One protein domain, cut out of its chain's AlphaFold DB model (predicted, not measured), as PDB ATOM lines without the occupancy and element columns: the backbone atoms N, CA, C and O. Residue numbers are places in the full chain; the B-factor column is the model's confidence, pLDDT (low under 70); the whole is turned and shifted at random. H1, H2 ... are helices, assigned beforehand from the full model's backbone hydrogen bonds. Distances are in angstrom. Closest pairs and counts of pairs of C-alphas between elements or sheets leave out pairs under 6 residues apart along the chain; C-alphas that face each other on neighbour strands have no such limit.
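AT A GLANCE: This is residues 138 to 243 of the 401 residues of the protein "V-type H+-transporting ATPase subunit h isoform 2" of Galdieria sulphuraria (UniProt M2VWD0). Four helices, H1, H2, H4 and H5, make a loose up-and-down bundle, each running against the one before it. Short H3 sits between H1 and H6, and H6 packs along H3 on the side away from H1. The printed part has 106 residues with six named helices, H1 to H6 in chain order, and no named strand: all helix. It is compact, with a radius of gyration of the C-alphas of 13.1 A and spans of 38 by 27 by 21 A.

IN THESE COORDINATES: H1, the longest helix, holds residues 138 to 154, 24.3 A, from C-alpha 138 at (2.877, 27.429, 83.042). H2 is residues 164 to 177, 19.8 A; H3, 181 to 188, 10.3 A; H4, 194 to 203, 14.8 A; H5, 210 to 224, 21.1 A; H6, 229 to 241, 18.7 A, ending at C-alpha 241 (-6.568, 1.049, 80.099).

HOW THE PARTS SIT: H1 touches H3, closest C-alphas Ser 146 and Ala 186, 4.8 A. With residues 149 to 154 alone H1 touches H4, closest C-alphas Gly 153 and Asn 194, 4.2 A. H1 and H2 are close but not clearly touching, at a shallow tilt of 21 degrees, opposite ways. H2 touches H5, closest C-alphas Cys 175 and Val 219, 5.1 A, at 16 degrees, a shallow tilt, the same way. H4, the hub, forms a hairpin with H5, closest C-alphas Leu 198 and Thr 216, 6.3 A. H3 and H4 touch only at the corner, C-alphas Ala 188 and Val 195 being closest at 6.0 A. H6 touches H3, closest C-alphas Ala 188 and Val 235, 5.4 A. H1 and H6 are apart. Every O i to N i+4 pair is within hydrogen-bond range in H1, H3, H5 and H6; H2 has 9 of 10, H4 5 of 6.

THE WHOLE: The C-alphas of Leu 138 and Lys 206, the two farthest apart, are 41.4 A apart. The printed part has no cut and no long link. Mean pLDDT of the printed part is 89.7; residues 158 to 162 and 205 are under 70.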
ATOM      1  N   LEU A 138       3.632  28.653  83.337       89.75
ATOM      2  CA  LEU A 138       2.877  27.429  83.042       89.75
ATOM      3  C   LEU A 138       3.752  26.162  82.987       89.75
ATOM      4  O   LEU A 138       3.331  25.119  83.484       89.75
ATOM      5  N   ASP A 139       4.962  26.244  82.430       91.62
ATOM      6  CA  ASP A 139       5.880  25.100  82.340       91.62
ATOM      7  C   ASP A 139       6.335  24.597  83.714       91.62
ATOM      8  O   ASP A 139       6.483  23.391  83.920       91.62
ATOM      9  N   LEU A 140       6.541  25.510  84.669       91.19
ATOM     10  CA  LEU A 140       6.881  25.149  86.042       91.19
ATOM     11  C   LEU A 140       5.676  24.502  86.727       91.19
ATOM     12  O   LEU A 140       5.812  23.420  87.293       91.19
ATOM     13  N   VAL A 141       4.490  25.092  86.572       90.88
ATOM     14  CA  VAL A 141       3.254  24.553  87.152       90.88
ATOM     15  C   VAL A 141       2.954  23.148  86.623       90.88
ATOM     16  O   VAL A 141       2.577  22.273  87.397       90.88
ATOM     17  N   LYS A 142       3.183  22.878  85.329       92.25
ATOM     18  CA  LYS A 142       3.041  21.528  84.751       92.25
ATOM     19  C   LYS A 142       4.001  20.518  85.391       92.25
ATOM     20  O   LYS A 142       3.573  19.423  85.747       92.25
ATOM     21  N   LYS A 143       5.272  20.886  85.598       93.31
ATOM     22  CA  LYS A 143       6.258  20.024  86.281       93.31
ATOM     23  C   LYS A 143       5.865  19.740  87.730       93.31
ATOM     24  O   LYS A 143       5.939  18.598  88.173       93.31
ATOM     25  N   GLN A 144       5.405  20.761  88.449       94.19
ATOM     26  CA  GLN A 144       4.923  20.607  89.820       94.19
ATOM     27  C   GLN A 144       3.669  19.730  89.876       94.19
ATOM     28  O   GLN A 144       3.606  18.830  90.706       94.19
ATOM     29  N   CYS A 145       2.712  19.921  88.958       95.00
ATOM     30  CA  CYS A 145       1.536  19.057  88.843       95.00
ATOM     31  C   CYS A 145       1.941  17.596  88.630       95.00
ATOM     32  O   CYS A 145       1.374  16.724  89.279       95.00
ATOM     33  N   SER A 146       2.921  17.333  87.756       95.12
ATOM     34  CA  SER A 146       3.450  15.982  87.534       95.12
ATOM     35  C   SER A 146       3.960  15.364  88.832       95.12
ATOM     36  O   SER A 146       3.526  14.278  89.192       95.12
ATOM     37  N   HIS A 147       4.822  16.079  89.556       94.88
ATOM     38  CA  HIS A 147       5.407  15.583  90.799       94.88
ATOM     39  C   HIS A 147       4.352  15.344  91.895       94.88
ATOM     40  O   HIS A 147       4.346  14.303  92.546       94.88
ATOM     41  N   ILE A 148       3.410  16.279  92.066       95.88
ATOM     42  CA  ILE A 148       2.310  16.156  93.034       95.88
ATOM     43  C   ILE A 148       1.391  14.979  92.672       95.88
ATOM     44  O   ILE A 148       0.963  14.233  93.551       95.88
ATOM     45  N   ALA A 149       1.092  14.801  91.383       96.25
ATOM     46  CA  ALA A 149       0.273  13.697  90.901       96.25
ATOM     47  C   ALA A 149       0.917  12.333  91.185       96.25
ATOM     48  O   ALA A 149       0.218  11.432  91.644       96.25
ATOM     49  N   ASP A 150       2.228  12.204  90.963       94.00
ATOM     50  CA  ASP A 150       2.981  10.970  91.226       94.00
ATOM     51  C   ASP A 150       3.002  10.648  92.719       94.00
ATOM     52  O   ASP A 150       2.760   9.509  93.118       94.00
ATOM     53  N   TRP A 151       3.192  11.667  93.562       94.88
ATOM     54  CA  TRP A 151       3.112  11.495  95.007       94.88
ATOM     55  C   TRP A 151       1.734  10.981  95.442       94.88
ATOM     56  O   TRP A 151       1.655  10.011  96.200       94.88
ATOM     57  N   PHE A 152       0.647  11.576  94.929       95.19
ATOM     58  CA  PHE A 152      -0.705  11.085  95.205       95.19
ATOM     59  C   PHE A 152      -0.891   9.651  94.720       95.19
ATOM     60  O   PHE A 152      -1.387   8.831  95.485       95.19
ATOM     61  N   GLY A 153      -0.481   9.345  93.487       93.12
ATOM     62  CA  GLY A 153      -0.601   8.016  92.899       93.12
ATOM     63  C   GLY A 153       0.101   6.937  93.716       93.12
ATOM     64  O   GLY A 153      -0.522   5.924  94.030       93.12
ATOM     65  N   ASN A 154       1.350   7.165  94.121       91.25
ATOM     66  CA  ASN A 154       2.127   6.210  94.920       91.25
ATOM     67  C   ASN A 154       1.482   5.963  96.296       91.25
ATOM     68  O   ASN A 154       1.329   4.820  96.728       91.25
ATOM     69  N   ASN A 155       0.970   7.020  96.935       91.06
ATOM     70  CA  ASN A 155       0.333   6.937  98.253       91.06
ATOM     71  C   ASN A 155      -1.078   6.305  98.242       91.06
ATOM     72  O   ASN A 155      -1.659   6.100  99.313       91.06
ATOM     73  N   LEU A 156      -1.646   5.981  97.068       90.19
ATOM     74  CA  LEU A 156      -2.902   5.222  96.970       90.19
ATOM     75  C   LEU A 156      -2.719   3.735  97.308       90.19
ATOM     76  O   LEU A 156      -3.675   3.114  97.768       90.19
ATOM     77  N   LEU A 157      -1.525   3.168  97.081       79.12
ATOM     78  CA  LEU A 157      -1.254   1.730  97.243       79.12
ATOM     79  C   LEU A 157      -0.275   1.387  98.367       79.12
ATOM     80  O   LEU A 157      -0.259   0.243  98.806       79.12
ATOM     81  N   GLU A 158       0.507   2.349  98.861       69.25
ATOM     82  CA  GLU A 158       1.494   2.131  99.938       69.25
ATOM     83  C   GLU A 158       0.884   1.743 101.297       69.25
ATOM     84  O   GLU A 158       1.602   1.483 102.261       69.25
ATOM     85  N   ASN A 159      -0.443   1.668 101.391       58.16
ATOM     86  CA  ASN A 159      -1.127   1.285 102.612       58.16
ATOM     87  C   ASN A 159      -1.488  -0.194 102.569       58.16
ATOM     88  O   ASN A 159      -2.519  -0.580 102.010       58.16
ATOM     89  N   ASP A 160      -0.694  -1.002 103.276       54.03
ATOM     90  CA  ASP A 160      -1.264  -2.138 103.998       54.03
ATOM     91  C   ASP A 160      -2.536  -1.643 104.697       54.03
ATOM     92  O   ASP A 160      -2.569  -0.519 105.197       54.03
ATOM     93  N   SER A 161      -3.584  -2.460 104.695       55.22
ATOM     94  CA  SER A 161      -4.995  -2.192 105.030       55.22
ATOM     95  C   SER A 161      -5.317  -1.573 106.412       55.22
ATOM     96  O   SER A 161      -6.431  -1.711 106.910       55.22
ATOM     97  N   THR A 162      -4.374  -0.897 107.065       58.81
ATOM     98  CA  THR A 162      -4.407  -0.472 108.464       58.81
ATOM     99  C   THR A 162      -4.626   1.030 108.692       58.81
ATOM    100  O   THR A 162      -4.983   1.384 109.812       58.81
ATOM    101  N   ASP A 163      -4.516   1.911 107.681       82.31
ATOM    102  CA  ASP A 163      -4.782   3.359 107.850       82.31
ATOM    103  C   ASP A 163      -5.801   3.930 106.840       82.31
ATOM    104  O   ASP A 163      -5.473   4.664 105.901       82.31
ATOM    105  N   GLU A 164      -7.082   3.597 107.055       86.19
ATOM    106  CA  GLU A 164      -8.217   4.159 106.300       86.19
ATOM    107  C   GLU A 164      -8.239   5.698 106.361       86.19
ATOM    108  O   GLU A 164      -8.551   6.363 105.368       86.19
ATOM    109  N   GLY A 165      -7.899   6.283 107.515       89.00
ATOM    110  CA  GLY A 165      -7.954   7.729 107.737       89.00
ATOM    111  C   GLY A 165      -6.970   8.488 106.850       89.00
ATOM    112  O   GLY A 165      -7.325   9.502 106.234       89.00
ATOM    113  N   PHE A 166      -5.752   7.967 106.719       89.50
ATOM    114  CA  PHE A 166      -4.770   8.510 105.794       89.50
ATOM    115  C   PHE A 166      -5.238   8.386 104.345       89.50
ATOM    116  O   PHE A 166      -5.248   9.386 103.628       89.50
ATOM    117  N   LEU A 167      -5.693   7.207 103.910       91.25
ATOM    118  CA  LEU A 167      -6.136   7.016 102.526       91.25
ATOM    119  C   LEU A 167      -7.326   7.927 102.168       91.25
ATOM    120  O   LEU A 167      -7.347   8.534 101.096       91.25
ATOM    121  N   LEU A 168      -8.283   8.117 103.083       93.06
ATOM    122  CA  LEU A 168      -9.376   9.079 102.902       93.06
ATOM    123  C   LEU A 168      -8.884  10.521 102.775       93.06
ATOM    124  O   LEU A 168      -9.479  11.310 102.030       93.06
ATOM    125  N   THR A 169      -7.816  10.866 103.491       93.19
ATOM    126  CA  THR A 169      -7.163  12.175 103.402       93.19
ATOM    127  C   THR A 169      -6.519  12.357 102.029       93.19
ATOM    128  O   THR A 169      -6.781  13.365 101.369       93.19
ATOM    129  N   ILE A 170      -5.769  11.360 101.546       94.56
ATOM    130  CA  ILE A 170      -5.174  11.334 100.201       94.56
ATOM    131  C   ILE A 170      -6.251  11.509  99.129       94.56
ATOM    132  O   ILE A 170      -6.190  12.456  98.345       94.56
ATOM    133  N   LEU A 171      -7.293  10.676  99.142       95.81
ATOM    134  CA  LEU A 171      -8.368  10.745  98.152       95.81
ATOM    135  C   LEU A 171      -9.132  12.075  98.214       95.81
ATOM    136  O   LEU A 171      -9.466  12.652  97.179       95.81
ATOM    137  N   SER A 172      -9.398  12.602  99.412       95.25
ATOM    138  CA  SER A 172     -10.084  13.893  99.569       95.25
ATOM    139  C   SER A 172      -9.251  15.066  99.058       95.25
ATOM    140  O   SER A 172      -9.814  15.993  98.475       95.25
ATOM    141  N   SER A 173      -7.934  15.009  99.239       95.81
ATOM    142  CA  SER A 173      -6.986  15.979  98.683       95.81
ATOM    143  C   SER A 173      -6.959  15.884  97.169       95.81
ATOM    144  O   SER A 173      -7.118  16.884  96.476       95.81
ATOM    145  N   LEU A 174      -6.870  14.665  96.644       96.44
ATOM    146  CA  LEU A 174      -6.852  14.414  95.214       96.44
ATOM    147  C   LEU A 174      -8.113  14.964  94.526       96.44
ATOM    148  O   LEU A 174      -8.001  15.601  93.483       96.44
ATOM    149  N   CYS A 175      -9.291  14.844  95.155       95.38
ATOM    150  CA  CYS A 175     -10.539  15.464  94.682       95.38
ATOM    151  C   CYS A 175     -10.450  16.997  94.519       95.38
ATOM    152  O   CYS A 175     -11.179  17.567  93.705       95.38
ATOM    153  N   GLN A 176      -9.631  17.681  95.328       93.94
ATOM    154  CA  GLN A 176      -9.368  19.116  95.169       93.94
ATOM    155  C   GLN A 176      -8.356  19.352  94.050       93.94
ATOM    156  O   GLN A 176      -8.604  20.165  93.164       93.94
ATOM    157  N   PHE A 177      -7.258  18.595  94.056       96.12
ATOM    158  CA  PHE A 177      -6.162  18.751  93.107       96.12
ATOM    159  C   PHE A 177      -6.617  18.611  91.647       96.12
ATOM    160  O   PHE A 177      -6.293  19.461  90.819       96.12
ATOM    161  N   VAL A 178      -7.432  17.600  91.323       95.56
ATOM    162  CA  VAL A 178      -7.874  17.323  89.938       95.56
ATOM    163  C   VAL A 178      -9.026  18.218  89.451       95.56
ATOM    164  O   VAL A 178      -9.722  17.888  88.491       95.56
ATOM    165  N   ARG A 179      -9.253  19.372  90.091       92.56
ATOM    166  CA  ARG A 179     -10.239  20.376  89.648       92.56
ATOM    167  C   ARG A 179      -9.791  21.161  88.420       92.56
ATOM    168  O   ARG A 179     -10.650  21.617  87.661       92.56
ATOM    169  N   HIS A 180      -8.484  21.282  88.208       91.31
ATOM    170  CA  HIS A 180      -7.896  22.026  87.099       91.31
ATOM    171  C   HIS A 180      -7.307  21.085  86.034       91.31
ATOM    172  O   HIS A 180      -6.783  20.016  86.346       91.31
ATOM    173  N   ASP A 181      -7.374  21.484  84.763       91.88
ATOM    174  CA  ASP A 181      -7.051  20.623  83.617       91.88
ATOM    175  C   ASP A 181      -5.596  20.139  83.594       91.88
ATOM    176  O   ASP A 181      -5.348  18.977  83.299       91.88
ATOM    177  N   ASN A 182      -4.630  20.977  83.974       93.06
ATOM    178  CA  ASN A 182      -3.227  20.550  84.046       93.06
ATOM    179  C   ASN A 182      -2.980  19.505  85.148       93.06
ATOM    180  O   ASN A 182      -2.154  18.616  84.964       93.06
ATOM    181  N   SER A 183      -3.719  19.567  86.258       94.94
ATOM    182  CA  SER A 183      -3.662  18.547  87.308       94.94
ATOM    183  C   SER A 183      -4.325  17.245  86.856       94.94
ATOM    184  O   SER A 183      -3.791  16.170  87.112       94.94
ATOM    185  N   ARG A 184      -5.455  17.326  86.127       95.50
ATOM    186  CA  ARG A 184      -6.076  16.157  85.475       95.50
ATOM    187  C   ARG A 184      -5.111  15.502  84.491       95.50
ATOM    188  O   ARG A 184      -4.939  14.291  84.539       95.50
ATOM    189  N   LEU A 185      -4.471  16.308  83.641       95.00
ATOM    190  CA  LEU A 185      -3.491  15.855  82.659       95.00
ATOM    191  C   LEU A 185      -2.320  15.151  83.343       95.00
ATOM    192  O   LEU A 185      -2.017  14.021  82.992       95.00
ATOM    193  N   ALA A 186      -1.721  15.779  84.357       95.69
ATOM    194  CA  ALA A 186      -0.595  15.223  85.103       95.69
ATOM    195  C   ALA A 186      -0.936  13.918  85.841       95.69
ATOM    196  O   ALA A 186      -0.087  13.033  85.955       95.69
ATOM    197  N   PHE A 187      -2.167  13.799  86.350       96.75
ATOM    198  CA  PHE A 187      -2.630  12.594  87.036       96.75
ATOM    199  C   PHE A 187      -2.991  11.469  86.063       96.75
ATOM    200  O   PHE A 187      -2.692  10.314  86.341       96.75
ATOM    201  N   ALA A 188      -3.589  11.790  84.917       95.19
ATOM    202  CA  ALA A 188      -3.972  10.819  83.896       95.19
ATOM    203  C   ALA A 188      -2.885  10.567  82.836       95.19
ATOM    204  O   ALA A 188      -3.154   9.873  81.860       95.19
ATOM    205  N   GLU A 189      -1.687  11.133  82.980       92.12
ATOM    206  CA  GLU A 189      -0.649  11.089  81.950       92.12
ATOM    207  C   GLU A 189      -0.238   9.654  81.584       92.12
ATOM    208  O   GLU A 189      -0.081   8.766  82.428       92.12
ATOM    209  N   LYS A 190      -0.035   9.426  80.284       75.69
ATOM    210  CA  LYS A 190       0.371   8.129  79.748       75.69
ATOM    211  C   LYS A 190       1.754   7.734  80.272       75.69
ATOM    212  O   LYS A 190       2.715   8.473  80.112       75.69
ATOM    213  N   GLY A 191       1.855   6.517  80.807       70.06
ATOM    214  CA  GLY A 191       3.100   5.976  81.370       70.06
ATOM    215  C   GLY A 191       3.174   6.070  82.893       70.06
ATOM    216  O   GLY A 191       4.130   5.570  83.475       70.06
ATOM    217  N   LYS A 192       2.154   6.657  83.527       81.25
ATOM    218  CA  LYS A 192       1.984   6.662  84.978       81.25
ATOM    219  C   LYS A 192       0.936   5.648  85.410       81.25
ATOM    220  O   LYS A 192      -0.064   5.447  84.719       81.25
ATOM    221  N   ASP A 193       1.129   5.079  86.594       87.81
ATOM    222  CA  ASP A 193       0.192   4.125  87.195       87.81
ATOM    223  C   ASP A 193      -0.884   4.808  88.063       87.81
ATOM    224  O   ASP A 193      -1.729   4.144  88.645       87.81
ATOM    225  N   ASN A 194      -0.938   6.140  88.117       94.25
ATOM    226  CA  ASN A 194      -1.827   6.894  89.014       94.25
ATOM    227  C   ASN A 194      -3.323   6.522  88.884       94.25
ATOM    228  O   ASN A 194      -3.992   6.247  89.880       94.25
ATOM    229  N   VAL A 195      -3.862   6.476  87.658       94.50
ATOM    230  CA  VAL A 195      -5.263   6.070  87.407       94.50
ATOM    231  C   VAL A 195      -5.456   4.565  87.625       94.50
ATOM    232  O   VAL A 195      -6.483   4.142  88.152       94.50
ATOM    233  N   LYS A 196      -4.443   3.755  87.306       92.25
ATOM    234  CA  LYS A 196      -4.419   2.312  87.590       92.25
ATOM    235  C   LYS A 196      -4.456   2.029  89.096       92.25
ATOM    236  O   LYS A 196      -5.143   1.111  89.528       92.25
ATOM    237  N   ASN A 197      -3.841   2.878  89.911       92.62
ATOM    238  CA  ASN A 197      -3.877   2.776  91.366       92.62
ATOM    239  C   ASN A 197      -5.285   3.001  91.935       92.62
ATOM    240  O   ASN A 197      -5.680   2.321  92.880       92.62
ATOM    241  N   LEU A 198      -6.092   3.874  91.314       93.62
ATOM    242  CA  LEU A 198      -7.521   3.989  91.638       93.62
ATOM    243  C   LEU A 198      -8.298   2.720  91.254       93.62
ATOM    244  O   LEU A 198      -9.199   2.320  91.990       93.62
ATOM    245  N   SER A 199      -7.935   2.078  90.137       91.38
ATOM    246  CA  SER A 199      -8.532   0.813  89.684       91.38
ATOM    247  C   SER A 199      -8.406  -0.282  90.737       91.38
ATOM    248  O   SER A 199      -9.402  -0.903  91.093       91.38
ATOM    249  N   TYR A 200      -7.219  -0.452  91.326       89.94
ATOM    250  CA  TYR A 200      -6.994  -1.453  92.374       89.94
ATOM    251  C   TYR A 200      -7.890  -1.252  93.607       89.94
ATOM    252  O   TYR A 200      -8.333  -2.229  94.215       89.94
ATOM    253  N   LEU A 201      -8.204  -0.002  93.971       90.50
ATOM    254  CA  LEU A 201      -9.151   0.288  95.055       90.50
ATOM    255  C   LEU A 201     -10.585  -0.120  94.681       90.50
ATOM    256  O   LEU A 201     -11.337  -0.574  95.541       90.50
ATOM    257  N   LEU A 202     -10.968   0.012  93.407       90.94
ATOM    258  CA  LEU A 202     -12.268  -0.446  92.916       90.94
ATOM    259  C   LEU A 202     -12.328  -1.967  92.773       90.94
ATOM    260  O   LEU A 202     -13.331  -2.551  93.149       90.94
ATOM    261  N   GLU A 203     -11.273  -2.639  92.311       86.69
ATOM    262  CA  GLU A 203     -11.227  -4.106  92.171       86.69
ATOM    263  C   GLU A 203     -11.507  -4.827  93.490       86.69
ATOM    264  O   GLU A 203     -12.236  -5.823  93.539       86.69
ATOM    265  N   LYS A 204     -10.986  -4.274  94.589       81.12
ATOM    266  CA  LYS A 204     -11.230  -4.787  95.934       81.12
ATOM    267  C   LYS A 204     -12.679  -4.626  96.387       81.12
ATOM    268  O   LYS A 204     -13.031  -5.285  97.361       81.12
ATOM    269  N   ASN A 205     -13.512  -3.836  95.689       68.62
ATOM    270  CA  ASN A 205     -14.970  -3.644  95.804       68.62
ATOM    271  C   ASN A 205     -15.555  -3.887  97.212       68.62
ATOM    272  O   ASN A 205     -15.909  -2.952  97.919       68.62
ATOM    273  N   LYS A 206     -15.689  -5.160  97.611       71.19
ATOM    274  CA  LYS A 206     -16.306  -5.616  98.870       71.19
ATOM    275  C   LYS A 206     -15.421  -5.482 100.112       71.19
ATOM    276  O   LYS A 206     -15.936  -5.561 101.222       71.19
ATOM    277  N   GLN A 207     -14.109  -5.404  99.930       81.44
ATOM    278  CA  GLN A 207     -13.124  -5.386 101.012       81.44
ATOM    279  C   GLN A 207     -12.828  -3.964 101.485       81.44
ATOM    280  O   GLN A 207     -12.428  -3.779 102.631       81.44
ATOM    281  N   GLU A 208     -13.046  -2.970 100.623       85.00
ATOM    282  CA  GLU A 208     -12.770  -1.574 100.943       85.00
ATOM    283  C   GLU A 208     -13.971  -0.901 101.627       85.00
ATOM    284  O   GLU A 208     -15.129  -1.150 101.265       85.00
ATOM    285  N   PRO A 209     -13.729   0.004 102.591       90.06
ATOM    286  CA  PRO A 209     -14.776   0.826 103.176       90.06
ATOM    287  C   PRO A 209     -15.556   1.626 102.120       90.06
ATOM    288  O   PRO A 209     -14.998   2.188 101.176       90.06
ATOM    289  N   VAL A 210     -16.871   1.772 102.315       92.19
ATOM    290  CA  VAL A 210     -17.754   2.546 101.411       92.19
ATOM    291  C   VAL A 210     -17.279   3.999 101.240       92.19
ATOM    292  O   VAL A 210     -17.509   4.619 100.203       92.19
ATOM    293  N   SER A 211     -16.641   4.559 102.270       93.19
ATOM    294  CA  SER A 211     -16.005   5.881 102.270       93.19
ATOM    295  C   SER A 211     -14.894   5.981 101.212       93.19
ATOM    296  O   SER A 211     -14.878   6.951 100.452       93.19
ATOM    297  N   ILE A 212     -14.027   4.966 101.126       93.62
ATOM    298  CA  ILE A 212     -12.931   4.848 100.158       93.62
ATOM    299  C   ILE A 212     -13.492   4.714  98.749       93.62
ATOM    300  O   ILE A 212     -13.194   5.553  97.904       93.62
ATOM    301  N   ILE A 213     -14.390   3.752  98.518       94.69
ATOM    302  CA  ILE A 213     -15.008   3.532  97.201       94.69
ATOM    303  C   ILE A 213     -15.692   4.802  96.692       94.69
ATOM    304  O   ILE A 213     -15.452   5.233  95.565       94.69
ATOM    305  N   TYR A 214     -16.491   5.456  97.540       96.50
ATOM    306  CA  TYR A 214     -17.134   6.723  97.196       96.50
ATOM    307  C   TYR A 214     -16.116   7.792  96.788       96.50
ATOM    308  O   TYR A 214     -16.318   8.483  95.793       96.50
ATOM    309  N   LYS A 215     -15.020   7.947  97.540       96.50
ATOM    310  CA  LYS A 215     -14.000   8.960  97.251       96.50
ATOM    311  C   LYS A 215     -13.192   8.636  95.997       96.50
ATOM    312  O   LYS A 215     -12.934   9.550  95.221       96.50
ATOM    313  N   THR A 216     -12.873   7.369  95.753       96.69
ATOM    314  CA  THR A 216     -12.248   6.902  94.508       96.69
ATOM    315  C   THR A 216     -13.128   7.227  93.300       96.69
ATOM    316  O   THR A 216     -12.665   7.860  92.351       96.69
ATOM    317  N   LEU A 217     -14.423   6.901  93.362       97.62
ATOM    318  CA  LEU A 217     -15.393   7.250  92.317       97.62
ATOM    319  C   LEU A 217     -15.542   8.763  92.149       97.62
ATOM    320  O   LEU A 217     -15.670   9.249  91.029       97.62
ATOM    321  N   PHE A 218     -15.480   9.525  93.240       97.94
ATOM    322  CA  PHE A 218     -15.529  10.981  93.182       97.94
ATOM    323  C   PHE A 218     -14.303  11.571  92.472       97.94
ATOM    324  O   PHE A 218     -14.454  12.505  91.691       97.94
ATOM    325  N   VAL A 219     -13.100  11.020  92.675       97.69
ATOM    326  CA  VAL A 219     -11.907  11.423  91.906       97.69
ATOM    327  C   VAL A 219     -12.111  11.147  90.415       97.69
ATOM    328  O   VAL A 219     -11.895  12.044  89.601       97.69
ATOM    329  N   LEU A 220     -12.586   9.952  90.049       96.38
ATOM    330  CA  LEU A 220     -12.868   9.587  88.653       96.38
ATOM    331  C   LEU A 220     -13.929  10.504  88.024       96.38
ATOM    332  O   LEU A 220     -13.749  11.003  86.911       96.38
ATOM    333  N   TRP A 221     -14.985  10.821  88.774       96.38
ATOM    334  CA  TRP A 221     -15.984  11.806  88.376       96.38
ATOM    335  C   TRP A 221     -15.355  13.176  88.109       96.38
ATOM    336  O   TRP A 221     -15.598  13.765  87.060       96.38
ATOM    337  N   MET A 222     -14.474  13.658  88.987       95.50
ATOM    338  CA  MET A 222     -13.776  14.934  88.794       95.50
ATOM    339  C   MET A 222     -12.843  14.940  87.571       95.50
ATOM    340  O   MET A 222     -12.734  15.974  86.901       95.50
ATOM    341  N   LEU A 223     -12.209  13.806  87.244       94.31
ATOM    342  CA  LEU A 223     -11.410  13.641  86.020       94.31
ATOM    343  C   LEU A 223     -12.273  13.757  84.753       94.31
ATOM    344  O   LEU A 223     -11.815  14.327  83.766       94.31
ATOM    345  N   SER A 224     -13.532  13.297  84.792       91.88
ATOM    346  CA  SER A 224     -14.450  13.371  83.640       91.88
ATOM    347  C   SER A 224     -14.818  14.799  83.210       91.88
ATOM    348  O   SER A 224     -15.227  15.006  82.072       91.88
ATOM    349  N   PHE A 225     -14.615  15.804  84.071       91.12
ATOM    350  CA  PHE A 225     -14.837  17.222  83.753       91.12
ATOM    351  C   PHE A 225     -13.629  17.896  83.081       91.12
ATOM    352  O   PHE A 225     -13.374  19.081  83.294       91.12
ATOM    353  N   ALA A 226     -12.846  17.158  82.299       87.12
ATOM    354  CA  ALA A 226     -11.786  17.738  81.481       87.12
ATOM    355  C   ALA A 226     -12.365  18.747  80.470       87.12
ATOM    356  O   ALA A 226     -13.335  18.435  79.771       87.12
ATOM    357  N   HIS A 227     -11.781  19.946  80.358       87.25
ATOM    358  CA  HIS A 227     -12.306  20.998  79.477       87.25
ATOM    359  C   HIS A 227     -11.615  20.996  78.112       87.25
ATOM    360  O   HIS A 227     -12.297  21.004  77.079       87.25
ATOM    361  N   SER A 228     -10.281  20.952  78.091       90.00
ATOM    362  CA  SER A 228      -9.490  20.957  76.860       90.00
ATOM    363  C   SER A 228      -9.577  19.617  76.112       90.00
ATOM    364  O   SER A 228      -9.766  18.557  76.710       90.00
ATOM    365  N   ALA A 229      -9.443  19.653  74.782       88.81
ATOM    366  CA  ALA A 229      -9.482  18.444  73.954       88.81
ATOM    367  C   ALA A 229      -8.336  17.472  74.286       88.81
ATOM    368  O   ALA A 229      -8.561  16.268  74.369       88.81
ATOM    369  N   GLU A 230      -7.140  18.010  74.542       90.81
ATOM    370  CA  GLU A 230      -5.958  17.251  74.965       90.81
ATOM    371  C   GLU A 230      -6.221  16.491  76.272       90.81
ATOM    372  O   GLU A 230      -6.014  15.283  76.346       90.81
ATOM    373  N   VAL A 231      -6.752  17.177  77.291       90.88
ATOM    374  CA  VAL A 231      -6.994  16.568  78.607       90.88
ATOM    375  C   VAL A 231      -8.090  15.509  78.507       90.88
ATOM    376  O   VAL A 231      -7.955  14.439  79.092       90.88
ATOM    377  N   LYS A 232      -9.149  15.764  77.726       89.62
ATOM    378  CA  LYS A 232     -10.207  14.774  77.466       89.62
ATOM    379  C   LYS A 232      -9.647  13.495  76.856       89.62
ATOM    380  O   LYS A 232     -10.015  12.413  77.301       89.62
ATOM    381  N   GLN A 233      -8.767  13.622  75.864       89.00
ATOM    382  CA  GLN A 233      -8.145  12.473  75.218       89.00
ATOM    383  C   GLN A 233      -7.288  11.675  76.206       89.00
ATOM    384  O   GLN A 233      -7.478  10.470  76.331       89.00
ATOM    385  N   VAL A 234      -6.401  12.339  76.951       92.25
ATOM    386  CA  VAL A 234      -5.511  11.664  77.910       92.25
ATOM    387  C   VAL A 234      -6.297  10.981  79.032       92.25
ATOM    388  O   VAL A 234      -6.013   9.834  79.374       92.25
ATOM    389  N   VAL A 235      -7.325  11.642  79.575       91.56
ATOM    390  CA  VAL A 235      -8.207  11.033  80.582       91.56
ATOM    391  C   VAL A 235      -8.930   9.818  80.005       91.56
ATOM    392  O   VAL A 235      -8.944   8.775  80.652       91.56
ATOM    393  N   ALA A 236      -9.487   9.911  78.795       89.12
ATOM    394  CA  ALA A 236     -10.185   8.790  78.167       89.12
ATOM    395  C   ALA A 236      -9.259   7.586  77.931       89.12
ATOM    396  O   ALA A 236      -9.612   6.476  78.316       89.12
ATOM    397  N   GLU A 237      -8.057   7.805  77.385       88.81
ATOM    398  CA  GLU A 237      -7.058   6.744  77.181       88.81
ATOM    399  C   GLU A 237      -6.656   6.066  78.501       88.81
ATOM    400  O   GLU A 237      -6.455   4.851  78.553       88.81
ATOM    401  N   SER A 238      -6.535   6.829  79.589       92.00
ATOM    402  CA  SER A 238      -6.177   6.274  80.898       92.00
ATOM    403  C   SER A 238      -7.321   5.516  81.570       92.00
ATOM    404  O   SER A 238      -7.066   4.515  82.234       92.00
ATOM    405  N   LEU A 239      -8.570   5.942  81.371       91.50
ATOM    406  CA  LEU A 239      -9.754   5.224  81.848       91.50
ATOM    407  C   LEU A 239      -9.998   3.918  81.074       91.50
ATOM    408  O   LEU A 239     -10.378   2.907  81.661       91.50
ATOM    409  N   GLU A 240      -9.744   3.922  79.770       86.88
ATOM    410  CA  GLU A 240      -9.837   2.733  78.924       86.88
ATOM    411  C   GLU A 240      -8.868   1.635  79.386       86.88
ATOM    412  O   GLU A 240      -9.260   0.484  79.565       86.88
ATOM    413  N   LYS A 241      -7.607   1.996  79.658       87.12
ATOM    414  CA  LYS A 241      -6.568   1.049  80.099       87.12
ATOM    415  C   LYS A 241      -6.910   0.284  81.371       87.12
ATOM    416  O   LYS A 241      -6.386  -0.811  81.570       87.12
ATOM    417  N   ILE A 242      -7.740   0.877  82.225       89.25
ATOM    418  CA  ILE A 242      -8.186   0.284  83.486       89.25
ATOM    419  C   ILE A 242      -9.561  -0.382  83.361       89.25
ATOM    420  O   ILE A 242     -10.181  -0.674  84.372       89.25
ATOM    421  N   PHE A 243     -10.082  -0.584  82.146       90.44
ATOM    422  CA  PHE A 243     -11.404  -1.173  81.909       90.44
ATOM    423  C   PHE A 243     -12.524  -0.480  82.702       90.44
ATOM    424  O   PHE A 243     -13.369  -1.132  83.322       90.44
TER     425      PHE A 243